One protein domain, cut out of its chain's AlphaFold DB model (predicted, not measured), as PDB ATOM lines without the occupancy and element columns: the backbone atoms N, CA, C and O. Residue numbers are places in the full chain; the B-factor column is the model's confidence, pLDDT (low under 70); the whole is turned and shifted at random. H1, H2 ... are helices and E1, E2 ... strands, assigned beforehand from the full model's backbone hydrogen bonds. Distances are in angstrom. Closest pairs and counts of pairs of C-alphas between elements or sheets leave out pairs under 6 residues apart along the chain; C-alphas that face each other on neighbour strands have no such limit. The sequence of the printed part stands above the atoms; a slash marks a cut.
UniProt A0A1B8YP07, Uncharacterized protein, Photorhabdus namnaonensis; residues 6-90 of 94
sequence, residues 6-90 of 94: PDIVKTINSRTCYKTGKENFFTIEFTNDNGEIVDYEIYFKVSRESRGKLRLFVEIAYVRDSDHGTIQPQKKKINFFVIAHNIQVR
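What this domain is: This is residues 6 to 90 of the 94 residues of an uncharacterized protein of Photorhabdus namnaonensis (UniProt A0A1B8YP07). This is one strongly twisted sheet, drawn out lengthwise by its long strands E3 and E4, with helix H2 packed on it and small helix H1 only grazing it. A long loop, residues 64 to 75, leads from edge strand E4 to the other edge strand, E5. The printed part has 85 residues with two named helices and five named strands, in the order H1 E1 E2 E3 E4 E5 H2. The sheet's order is E4 - E3 - E2 - E1 - E5, all antiparallel, and the class is mixed, helices and strands. The whole is only just compact, close to loose, with a radius of gyration of the C-alphas of 14.1 A, and elongated, spanning 45 by 28 by 19 A.

How they stand to each other: Start at H1, residues 6 to 10, which is on the sheet but only grazes it, with its residues 6 to 9. E1, residues 17 to 20, and E2, residues 23 to 31, form a hairpin, their directions at 131 degrees; look for N 18 and O 25, within hydrogen-bond range at 2.7 A. E2 and E3, residues 37 to 50, form the next hairpin, at 142 degrees, with N 38 and O 30 within hydrogen-bond range at 2.8 A. E3 and E4, residues 53 to 63, form the third, at 156 degrees, with N 43 and O 60 within hydrogen-bond range at 2.8 A. E1 to E4 are a meander, each strand the antiparallel neighbour of the one before. E5, residues 76 to 78, is the antiparallel neighbour of E1, with N 19 and O 76 within hydrogen-bond range at 2.9 A. H2, residues 80 to 88, is on the sheet; its closest C-alphas to E3 are those of Gln 88 and Arg 48, 6.4 A apart. H1 and H2 are apart, and in both every O i to N i+4 pair is within hydrogen-bond range.

Where its parts are: Find C-alpha 6 at (225.694, -54.865, 62.933), where H1 begins. From C-alpha 37 at (207.915, -45.248, 61.473), E3 runs 38.8 A; E2 measures 26.0 A and E4 30.0 A. H2 runs 12.3 A, to C-alpha 88 at (238.148, -52.481, 44.546).

The domain as a whole: The two C-alphas farthest apart, those of Asn 34 and Arg 51, are 45.3 A apart. The printed part has no cut, and E4 to E5 is a long link. The model's pLDDT is under 70 at residue 22, residues 65 to 74 and residue 90.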
ATOM      1  N   PRO A   6     225.038 -53.741  63.598       78.31
ATOM      2  CA  PRO A   6     225.694 -54.865  62.933       78.31
ATOM      3  C   PRO A   6     224.742 -55.672  62.045       78.31
ATOM      4  O   PRO A   6     225.093 -56.005  60.915       78.31
ATOM      5  N   ASP A   7     223.532 -55.966  62.521       80.88
ATOM      6  CA  ASP A   7     222.541 -56.744  61.768       80.88
ATOM      7  C   ASP A   7     221.968 -55.955  60.594       80.88
ATOM      8  O   ASP A   7     221.813 -56.474  59.488       80.88
ATOM      9  N   ILE A   8     221.782 -54.656  60.791       80.06
ATOM     10  CA  ILE A   8     221.485 -53.706  59.731       80.06
ATOM     11  C   ILE A   8     222.556 -53.757  58.632       80.06
ATOM     12  O   ILE A   8     222.223 -53.908  57.455       80.06
ATOM     13  N   VAL A   9     223.839 -53.673  58.996       81.94
ATOM     14  CA  VAL A   9     224.942 -53.652  58.025       81.94
ATOM     15  C   VAL A   9     225.043 -54.981  57.271       81.94
ATOM     16  O   VAL A   9     225.359 -54.970  56.084       81.94
ATOM     17  N   LYS A  10     224.689 -56.121  57.882       84.31
ATOM     18  CA  LYS A  10     224.613 -57.414  57.168       84.31
ATOM     19  C   LYS A  10     223.616 -57.391  56.008       84.31
ATOM     20  O   LYS A  10     223.824 -58.089  55.024       84.31
ATOM     21  N   THR A  11     222.569 -56.573  56.106       84.00
ATOM     22  CA  THR A  11     221.539 -56.419  55.064       84.00
ATOM     23  C   THR A  11     221.852 -55.312  54.049       84.00
ATOM     24  O   THR A  11     221.014 -54.980  53.216       84.00
ATOM     25  N   ILE A  12     223.049 -54.709  54.078       83.88
ATOM     26  CA  ILE A  12     223.399 -53.589  53.186       83.88
ATOM     27  C   ILE A  12     223.346 -53.965  51.697       83.88
ATOM     28  O   ILE A  12     223.032 -53.131  50.853       83.88
ATOM     29  N   ASN A  13     223.608 -55.230  51.368       81.44
ATOM     30  CA  ASN A  13     223.580 -55.750  50.002       81.44
ATOM     31  C   ASN A  13     222.172 -55.773  49.387       81.44
ATOM     32  O   ASN A  13     222.049 -55.695  48.167       81.44
ATOM     33  N   SER A  14     221.130 -55.892  50.211       82.12
ATOM     34  CA  SER A  14     219.729 -55.882  49.781       82.12
ATOM     35  C   SER A  14     219.078 -54.503  49.906       82.12
ATOM     36  O   SER A  14     217.912 -54.342  49.555       82.12
ATOM     37  N   ARG A  15     219.808 -53.499  50.408       81.31
ATOM     38  CA  ARG A  15     219.296 -52.141  50.621       81.31
ATOM     39  C   ARG A  15     219.688 -51.205  49.488       81.31
ATOM     40  O   ARG A  15     220.753 -51.308  48.880       81.31
ATOM     41  N   THR A  16     218.820 -50.228  49.239       81.94
ATOM     42  CA  THR A  16     219.141 -49.130  48.327       81.94
ATOM     43  C   THR A  16     220.124 -48.191  49.015       81.94
ATOM     44  O   THR A  16     219.807 -47.605  50.048       81.94
ATOM     45  N   CYS A  17     221.311 -48.039  48.430       85.75
ATOM     46  CA  CYS A  17     222.275 -47.037  48.859       85.75
ATOM     47  C   CYS A  17     222.094 -45.747  48.053       85.75
ATOM     48  O   CYS A  17     221.567 -45.724  46.936       85.75
ATOM     49  N   TYR A  18     222.580 -44.663  48.630       85.31
ATOM     50  CA  TYR A  18     222.526 -43.325  48.086       85.31
ATOM     51  C   TYR A  18     223.911 -42.684  48.161       85.31
ATOM     52  O   TYR A  18     224.679 -42.912  49.095       85.31
ATOM     53  N   LYS A  19     224.233 -41.863  47.165       81.44
ATOM     54  CA  LYS A  19     225.436 -41.030  47.148       81.44
ATOM     55  C   LYS A  19     225.038 -39.559  47.169       81.44
ATOM     56  O   LYS A  19     224.237 -39.137  46.333       81.44
ATOM     57  N   THR A  20     225.634 -38.786  48.071       76.25
ATOM     58  CA  THR A  20     225.478 -37.329  48.187       76.25
ATOM     59  C   THR A  20     226.833 -36.662  48.080       76.25
ATOM     60  O   THR A  20     227.589 -36.662  49.045       76.25
ATOM     61  N   GLY A  21     227.146 -36.090  46.912       71.00
ATOM     62  CA  GLY A  21     228.351 -35.285  46.662       71.00
ATOM     63  C   GLY A  21     229.681 -35.990  46.977       71.00
ATOM     64  O   GLY A  21     230.365 -36.456  46.069       71.00
ATOM     65  N   LYS A  22     230.044 -36.049  48.263       69.31
ATOM     66  CA  LYS A  22     231.288 -36.606  48.813       69.31
ATOM     67  C   LYS A  22     231.105 -37.907  49.608       69.31
ATOM     68  O   LYS A  22     232.097 -38.586  49.857       69.31
ATOM     69  N   GLU A  23     229.881 -38.265  49.991       75.75
ATOM     70  CA  GLU A  23     229.622 -39.343  50.957       75.75
ATOM     71  C   GLU A  23     228.579 -40.340  50.446       75.75
ATOM     72  O   GLU A  23     227.760 -40.019  49.578       75.75
ATOM     73  N   ASN A  24     228.641 -41.570  50.965       81.75
ATOM     74  CA  ASN A  24     227.654 -42.610  50.700       81.75
ATOM     75  C   ASN A  24     226.858 -42.865  51.978       81.75
ATOM     76  O   ASN A  24     227.421 -42.905  53.070       81.75
ATOM     77  N   PHE A  25     225.557 -43.070  51.836       80.94
ATOM     78  CA  PHE A  25     224.690 -43.429  52.946       80.94
ATOM     79  C   PHE A  25     223.580 -44.356  52.466       80.94
ATOM     80  O   PHE A  25     223.342 -44.507  51.267       80.94
ATOM     81  N   PHE A  26     222.900 -45.008  53.392       78.88
ATOM     82  CA  PHE A  26     221.666 -45.727  53.110       78.88
ATOM     83  C   PHE A  26     220.648 -45.430  54.200       78.88
ATOM     84  O   PHE A  26     221.011 -45.054  55.315       78.88
ATOM     85  N   THR A  27     219.375 -45.566  53.844       74.31
ATOM     86  CA  THR A  27     218.259 -45.279  54.744       74.31
ATOM     87  C   THR A  27     217.565 -46.576  55.128       74.31
ATOM     88  O   THR A  27     217.532 -47.535  54.345       74.31
ATOM     89  N   ILE A  28     217.044 -46.618  56.347       75.94
ATOM     90  CA  ILE A  28     216.313 -47.749  56.900       75.94
ATOM     91  C   ILE A  28     215.075 -47.224  57.590       75.94
ATOM     92  O   ILE A  28     215.195 -46.464  58.540       75.94
ATOM     93  N   GLU A  29     213.919 -47.692  57.152       73.31
ATOM     94  CA  GLU A  29     212.683 -47.534  57.904       73.31
ATOM     95  C   GLU A  29     212.669 -48.570  59.034       73.31
ATOM     96  O   GLU A  29     212.904 -49.765  58.804       73.31
ATOM     97  N   PHE A  30     212.436 -48.115  60.262       72.62
ATOM     98  CA  PHE A  30     212.220 -48.967  61.425       72.62
ATOM     99  C   PHE A  30     211.020 -48.458  62.217       72.62
ATOM    100  O   PHE A  30     210.843 -47.254  62.371       72.62
ATOM    101  N   THR A  31     210.206 -49.370  62.733       72.88
ATOM    102  CA  THR A  31     209.098 -49.023  63.625       72.88
ATOM    103  C   THR A  31     209.611 -49.001  65.057       72.88
ATOM    104  O   THR A  31     210.053 -50.035  65.551       72.88
ATOM    105  N   ASN A  32     209.585 -47.839  65.712       74.12
ATOM    106  CA  ASN A  32     210.003 -47.722  67.109       74.12
ATOM    107  C   ASN A  32     209.015 -48.430  68.060       74.12
ATOM    108  O   ASN A  32     207.933 -48.858  67.654       74.12
ATOM    109  N   ASP A  33     209.371 -48.527  69.343       74.81
ATOM    110  CA  ASP A  33     208.535 -49.182  70.365       74.81
ATOM    111  C   ASP A  33     207.157 -48.507  70.550       74.81
ATOM    112  O   ASP A  33     206.230 -49.125  71.072       74.81
ATOM    113  N   ASN A  34     206.997 -47.265  70.077       78.00
ATOM    114  CA  ASN A  34     205.740 -46.513  70.092       78.00
ATOM    115  C   ASN A  34     204.875 -46.753  68.838       78.00
ATOM    116  O   ASN A  34     203.793 -46.179  68.722       78.00
ATOM    117  N   GLY A  35     205.325 -47.586  67.894       77.31
ATOM    118  CA  GLY A  35     204.618 -47.856  66.641       77.31
ATOM    119  C   GLY A  35     204.843 -46.808  65.546       77.31
ATOM    120  O   GLY A  35     204.210 -46.885  64.493       77.31
ATOM    121  N   GLU A  36     205.740 -45.845  65.753       77.94
ATOM    122  CA  GLU A  36     206.049 -44.798  64.778       77.94
ATOM    123  C   GLU A  36     207.109 -45.285  63.790       77.94
ATOM    124  O   GLU A  36     208.098 -45.917  64.170       77.94
ATOM    125  N   ILE A  37     206.918 -44.974  62.508       76.06
ATOM    126  CA  ILE A  37     207.915 -45.248  61.473       76.06
ATOM    127  C   ILE A  37     208.983 -44.165  61.550       76.06
ATOM    128  O   ILE A  37     208.707 -42.983  61.358       76.06
ATOM    129  N   VAL A  38     210.209 -44.594  61.813       74.31
ATOM    130  CA  VAL A  38     211.376 -43.740  61.946       74.31
ATOM    131  C   VAL A  38     212.361 -44.063  60.831       74.31
ATOM    132  O   VAL A  38     212.773 -45.212  60.656       74.31
ATOM    133  N   ASP A  39     212.771 -43.029  60.103       76.81
ATOM    134  CA  ASP A  39     213.820 -43.128  59.097       76.81
ATOM    135  C   ASP A  39     215.194 -43.015  59.754       76.81
ATOM    136  O   ASP A  39     215.526 -42.024  60.399       76.81
ATOM    137  N   TYR A  40     216.040 -44.017  59.555       79.44
ATOM    138  CA  TYR A  40     217.407 -44.031  60.053       79.44
ATOM    139  C   TYR A  40     218.390 -43.864  58.900       79.44
ATOM    140  O   TYR A  40     218.416 -44.674  57.971       79.44
ATOM    141  N   GLU A  41     219.217 -42.821  58.949       83.56
ATOM    142  CA  GLU A  41     220.263 -42.586  57.956       83.56
ATOM    143  C   GLU A  41     221.616 -43.050  58.477       83.56
ATOM    144  O   GLU A  41     222.087 -42.616  59.530       83.56
ATOM    145  N   ILE A  42     222.257 -43.928  57.707       84.50
ATOM    146  CA  ILE A  42     223.567 -44.487  58.030       84.50
ATOM    147  C   ILE A  42     224.562 -44.061  56.965       84.50
ATOM    148  O   ILE A  42     224.531 -44.551  55.833       84.50
ATOM    149  N   TYR A  43     225.470 -43.173  57.353       86.56
ATOM    150  CA  TYR A  43     226.586 -42.701  56.548       86.56
ATOM    151  C   TYR A  43     227.763 -43.651  56.695       86.56
ATOM    152  O   TYR A  43     228.155 -44.028  57.804       86.56
ATOM    153  N   PHE A  44     228.335 -44.045  55.563       88.31
ATOM    154  CA  PHE A  44     229.423 -45.003  55.540       88.31
ATOM    155  C   PHE A  44     230.466 -44.690  54.468       88.31
ATOM    156  O   PHE A  44     230.188 -44.162  53.386       88.31
ATOM    157  N   LYS A  45     231.689 -45.133  54.745       88.62
ATOM    158  CA  LYS A  45     232.794 -45.172  53.789       88.62
ATOM    159  C   LYS A  45     233.234 -46.604  53.566       88.62
ATOM    160  O   LYS A  45     233.252 -47.420  54.482       88.62
ATOM    161  N   VAL A  46     233.609 -46.909  52.330       87.75
ATOM    162  CA  VAL A  46     234.221 -48.190  51.972       87.75
ATOM    163  C   VAL A  46     235.648 -47.908  51.546       87.75
ATOM    164  O   VAL A  46     235.881 -47.090  50.658       87.75
ATOM    165  N   SER A  47     236.602 -48.587  52.170       87.31
ATOM    166  CA  SER A  47     238.003 -48.539  51.775       87.31
ATOM    167  C   SER A  47     238.516 -49.937  51.465       87.31
ATOM    168  O   SER A  47     237.915 -50.953  51.821       87.31
ATOM    169  N   ARG A  48     239.635 -49.999  50.750       86.06
ATOM    170  CA  ARG A  48     240.306 -51.261  50.475       86.06
ATOM    171  C   ARG A  48     241.245 -51.584  51.626       86.06
ATOM    172  O   ARG A  48     242.126 -50.790  51.935       86.06
ATOM    173  N   GLU A  49     241.076 -52.763  52.207       87.19
ATOM    174  CA  GLU A  49     241.960 -53.264  53.259       87.19
ATOM    175  C   GLU A  49     243.106 -54.082  52.655       87.19
ATOM    176  O   GLU A  49     244.270 -53.867  52.972       87.19
ATOM    177  N   SER A  50     242.797 -54.990  51.727       82.81
ATOM    178  CA  SER A  50     243.803 -55.784  51.013       82.81
ATOM    179  C   SER A  50     243.280 -56.257  49.651       82.81
ATOM    180  O   SER A  50     242.265 -55.771  49.142       82.81
ATOM    181  N   ARG A  51     244.002 -57.144  48.955       81.69
ATOM    182  CA  ARG A  51     243.539 -57.683  47.666       81.69
ATOM    183  C   ARG A  51     242.304 -58.558  47.899       81.69
ATOM    184  O   ARG A  51     242.397 -59.595  48.535       81.69
ATOM    185  N   GLY A  52     241.158 -58.114  47.381       80.25
ATOM    186  CA  GLY A  52     239.879 -58.816  47.534       80.25
ATOM    187  C   GLY A  52     239.174 -58.590  48.876       80.25
ATOM    188  O   GLY A  52     238.117 -59.170  49.083       80.25
ATOM    189  N   LYS A  53     239.711 -57.740  49.767       86.62
ATOM    190  CA  LYS A  53     239.048 -57.358  51.024       86.62
ATOM    191  C   LYS A  53     238.761 -55.864  51.061       86.62
ATOM    192  O   LYS A  53     239.655 -55.038  50.851       86.62
ATOM    193  N   LEU A  54     237.510 -55.538  51.352       88.94
ATOM    194  CA  LEU A  54     237.031 -54.182  51.575       88.94
ATOM    195  C   LEU A  54     236.613 -54.040  53.034       88.94
ATOM    196  O   LEU A  54     236.082 -54.978  53.625       88.94
ATOM    197  N   ARG A  55     236.832 -52.853  53.591       89.44
ATOM    198  CA  ARG A  55     236.413 -52.485  54.936       89.44
ATOM    199  C   ARG A  55     235.358 -51.395  54.841       89.44
ATOM    200  O   ARG A  55     235.568 -50.384  54.171       89.44
ATOM    201  N   LEU A  56     234.228 -51.623  55.499       88.88
ATOM    202  CA  LEU A  56     233.158 -50.646  55.639       88.88
ATOM    203  C   LEU A  56     233.287 -49.968  57.001       88.88
ATOM    204  O   LEU A  56     233.352 -50.639  58.028       88.88
ATOM    205  N   PHE A  57     233.326 -48.643  56.993       88.00
ATOM    206  CA  PHE A  57     233.319 -47.798  58.177       88.00
ATOM    207  C   PHE A  57     231.970 -47.105  58.243       88.00
ATOM    208  O   PHE A  57     231.615 -46.389  57.309       88.00
ATOM    209  N   VAL A  58     231.222 -47.323  59.321       87.06
ATOM    210  CA  VAL A  58     230.050 -46.498  59.616       87.06
ATOM    211  C   VAL A  58     230.548 -45.254  60.334       87.06
ATOM    212  O   VAL A  58     231.192 -45.368  61.373       87.06
ATOM    213  N   GLU A  59     230.301 -44.087  59.751       85.12
ATOM    214  CA  GLU A  59     230.767 -42.815  60.303       85.12
ATOM    215  C   GLU A  59     229.719 -42.208  61.221       85.12
ATOM    216  O   GLU A  59     230.021 -41.832  62.350       85.12
ATOM    217  N   ILE A  60     228.479 -42.134  60.736       80.56
ATOM    218  CA  ILE A  60     227.373 -41.506  61.450       80.56
ATOM    219  C   ILE A  60     226.111 -42.324  61.203       80.56
ATOM    220  O   ILE A  60     225.885 -42.833  60.105       80.56
ATOM    221  N   ALA A  61     225.299 -42.459  62.239       80.81
ATOM    222  CA  ALA A  61     224.046 -43.181  62.215       80.81
ATOM    223  C   ALA A  61     223.056 -42.406  63.092       80.81
ATOM    224  O   ALA A  61     223.263 -42.332  64.303       80.81
ATOM    225  N   TYR A  62     222.048 -41.775  62.489       78.94
ATOM    226  CA  TYR A  62     221.077 -40.958  63.220       78.94
ATOM    227  C   TYR A  62     219.646 -41.169  62.724       78.94
ATOM    228  O   TYR A  62     219.400 -41.453  61.551       78.94
ATOM    229  N   VAL A  63     218.707 -41.012  63.659       75.06
ATOM    230  CA  VAL A  63     217.271 -40.934  63.395       75.06
ATOM    231  C   VAL A  63     216.973 -39.597  62.723       75.06
ATOM    232  O   VAL A  63     217.386 -38.547  63.215       75.06
ATOM    233  N   ARG A  64     216.253 -39.628  61.606       70.88
ATOM    234  CA  ARG A  64     215.623 -38.446  61.026       70.88
ATOM    235  C   ARG A  64     214.426 -38.072  61.887       70.88
ATOM    236  O   ARG A  64     213.445 -38.804  61.929       70.88
ATOM    237  N   ASP A  65     214.515 -36.921  62.535       64.25
ATOM    238  CA  ASP A  65     213.342 -36.226  63.050       64.25
ATOM    239  C   ASP A  65     212.789 -35.304  61.950       64.25
ATOM    240  O   ASP A  65     213.552 -34.684  61.195       64.25
ATOM    241  N   SER A  66     211.464 -35.229  61.859       58.06
ATOM    242  CA  SER A  66     210.692 -34.268  61.066       58.06
ATOM    243  C   SER A  66     211.172 -32.817  61.198       58.06
ATOM    244  O   SER A  66     211.075 -32.067  60.226       58.06
ATOM    245  N   ASP A  67     211.747 -32.435  62.343       55.94
ATOM    246  CA  ASP A  67     212.214 -31.067  62.611       55.94
ATOM    247  C   ASP A  67     213.473 -30.671  61.800       55.94
ATOM    248  O   ASP A  67     213.714 -29.500  61.513       55.94
ATOM    249  N   HIS A  68     214.257 -31.651  61.327       53.84
ATOM    250  CA  HIS A  68     215.477 -31.430  60.530       53.84
ATOM    251  C   HIS A  68     215.268 -31.613  59.014       53.84
ATOM    252  O   HIS A  68     216.219 -31.821  58.248       53.84
ATOM    253  N   GLY A  69     214.021 -31.555  58.547       54.34
ATOM    254  CA  GLY A  69     213.688 -31.624  57.132       54.34
ATOM    255  C   GLY A  69     213.689 -30.245  56.482       54.34
ATOM    256  O   GLY A  69     212.708 -29.527  56.604       54.34
ATOM    257  N   THR A  70     214.726 -29.869  55.722       50.09
ATOM    258  CA  THR A  70     214.509 -28.847  54.667       50.09
ATOM    259  C   THR A  70     215.513 -28.800  53.520       50.09
ATOM    260  O   THR A  70     215.165 -28.273  52.470       50.09
ATOM    261  N   ILE A  71     216.719 -29.373  53.612       52.69
ATOM    262  CA  ILE A  71     217.649 -29.353  52.465       52.69
ATOM    263  C   ILE A  71     218.333 -30.709  52.326       52.69
ATOM    264  O   ILE A  71     219.429 -30.931  52.836       52.69
ATOM    265  N   GLN A  72     217.677 -31.647  51.639       59.31
ATOM    266  CA  GLN A  72     218.325 -32.906  51.290       59.31
ATOM    267  C   GLN A  72     219.250 -32.652  50.087       59.31
ATOM    268  O   GLN A  72     218.763 -32.261  49.022       59.31
ATOM    269  N   PRO A  73     220.576 -32.847  50.213       62.62
ATOM    270  CA  PRO A  73     221.459 -32.776  49.057       62.62
ATOM    271  C   PRO A  73     220.996 -33.782  47.998       62.62
ATOM    272  O   PRO A  73     220.471 -34.845  48.336       62.62
ATOM    273  N   GLN A  74     221.182 -33.460  46.711       69.00
ATOM    274  CA  GLN A  74     220.768 -34.349  45.621       69.00
ATOM    275  C   GLN A  74     221.376 -35.742  45.820       69.00
ATOM    276  O   GLN A  74     222.587 -35.941  45.683       69.00
ATOM    277  N   LYS A  75     220.516 -36.705  46.154       77.44
ATOM    278  CA  LYS A  75     220.897 -38.091  46.396       77.44
ATOM    279  C   LYS A  75     220.711 -38.898  45.122       77.44
ATOM    280  O   LYS A  75     219.626 -38.937  44.547       77.44
ATOM    281  N   LYS A  76     221.773 -39.560  44.673       81.69
ATOM    282  CA  LYS A  76     221.701 -40.501  43.550       81.69
ATOM    283  C   LYS A  76     221.612 -41.914  44.099       81.69
ATOM    284  O   LYS A  76     222.472 -42.313  44.883       81.69
ATOM    285  N   LYS A  77     220.584 -42.659  43.686       85.81
ATOM    286  CA  LYS A  77     220.481 -44.094  43.975       85.81
ATOM    287  C   LYS A  77     221.685 -44.809  43.367       85.81
ATOM    288  O   LYS A  77     222.027 -44.576  42.209       85.81
ATOM    289  N   ILE A  78     222.317 -45.674  44.147       85.31
ATOM    290  CA  ILE A  78     223.447 -46.486  43.712       85.31
ATOM    291  C   ILE A  78     223.383 -47.848  44.401       85.31
ATOM    292  O   ILE A  78     223.029 -47.955  45.571       85.31
ATOM    293  N   ASN A  79     223.707 -48.909  43.671       85.88
ATOM    294  CA  ASN A  79     223.802 -50.239  44.261       85.88
ATOM    295  C   ASN A  79     225.105 -50.350  45.079       85.88
ATOM    296  O   ASN A  79     226.168 -49.939  44.603       85.88
ATOM    297  N   PHE A  80     225.038 -50.936  46.278       86.88
ATOM    298  CA  PHE A  80     226.205 -51.165  47.134       86.88
ATOM    299  C   PHE A  80     227.362 -51.862  46.397       86.88
ATOM    300  O   PHE A  80     228.515 -51.446  46.514       86.88
ATOM    301  N   PHE A  81     227.070 -52.867  45.566       88.00
ATOM    302  CA  PHE A  81     228.094 -53.599  44.816       88.00
ATOM    303  C   PHE A  81     228.808 -52.735  43.772       88.00
ATOM    304  O   PHE A  81     229.982 -52.964  43.497       88.00
ATOM    305  N   VAL A  82     228.150 -51.702  43.237       87.50
ATOM    306  CA  VAL A  82     228.799 -50.728  42.343       87.50
ATOM    307  C   VAL A  82     229.802 -49.883  43.126       87.50
ATOM    308  O   VAL A  82     230.914 -49.652  42.648       87.50
ATOM    309  N   ILE A  83     229.450 -49.464  44.347       86.19
ATOM    310  CA  ILE A  83     230.372 -48.755  45.248       86.19
ATOM    311  C   ILE A  83     231.573 -49.656  45.562       86.19
ATOM    312  O   ILE A  83     232.717 -49.256  45.340       86.19
ATOM    313  N   ALA A  84     231.316 -50.890  46.004       87.81
ATOM    314  CA  ALA A  84     232.343 -51.866  46.354       87.81
ATOM    315  C   ALA A  84     233.293 -52.164  45.180       87.81
ATOM    316  O   ALA A  84     234.512 -52.079  45.332       87.81
ATOM    317  N   HIS A  85     232.748 -52.434  43.991       87.88
ATOM    318  CA  HIS A  85     233.528 -52.708  42.786       87.88
ATOM    319  C   HIS A  85     234.407 -51.515  42.385       87.88
ATOM    320  O   HIS A  85     235.594 -51.681  42.102       87.88
ATOM    321  N   ASN A  86     233.865 -50.293  42.407       86.44
ATOM    322  CA  ASN A  86     234.630 -49.097  42.054       86.44
ATOM    323  C   ASN A  86     235.809 -48.861  43.012       86.44
ATOM    324  O   ASN A  86     236.920 -48.570  42.558       86.44
ATOM    325  N   ILE A  87     235.607 -49.069  44.318       85.75
ATOM    326  CA  ILE A  87     236.681 -49.003  45.321       85.75
ATOM    327  C   ILE A  87     237.710 -50.123  45.111       85.75
ATOM    328  O   ILE A  87     238.917 -49.877  45.167       85.75
ATOM    329  N   GLN A  88     237.263 -51.345  44.808       84.12
ATOM    330  CA  GLN A  88     238.148 -52.481  44.546       84.12
ATOM    331  C   GLN A  88     239.081 -52.228  43.349       84.12
ATOM    332  O   GLN A  88     240.280 -52.520  43.433       84.12
ATOM    333  N   VAL A  89     238.547 -51.654  42.267       83.50
ATOM    334  CA  VAL A  89     239.243 -51.421  40.987       83.50
ATOM    335  C   VAL A  89     239.984 -50.068  40.947       83.50
ATOM    336  O   VAL A  89     240.653 -49.763  39.965       83.50
ATOM    337  N   ARG A  90     239.950 -49.266  42.027       68.38
ATOM    338  CA  ARG A  90     240.507 -47.892  42.095       68.38
ATOM    339  C   ARG A  90     239.904 -46.924  41.067       68.38
ATOM    340  O   ARG A  90     240.561 -45.977  40.637       68.38
TER     341      ARG A  90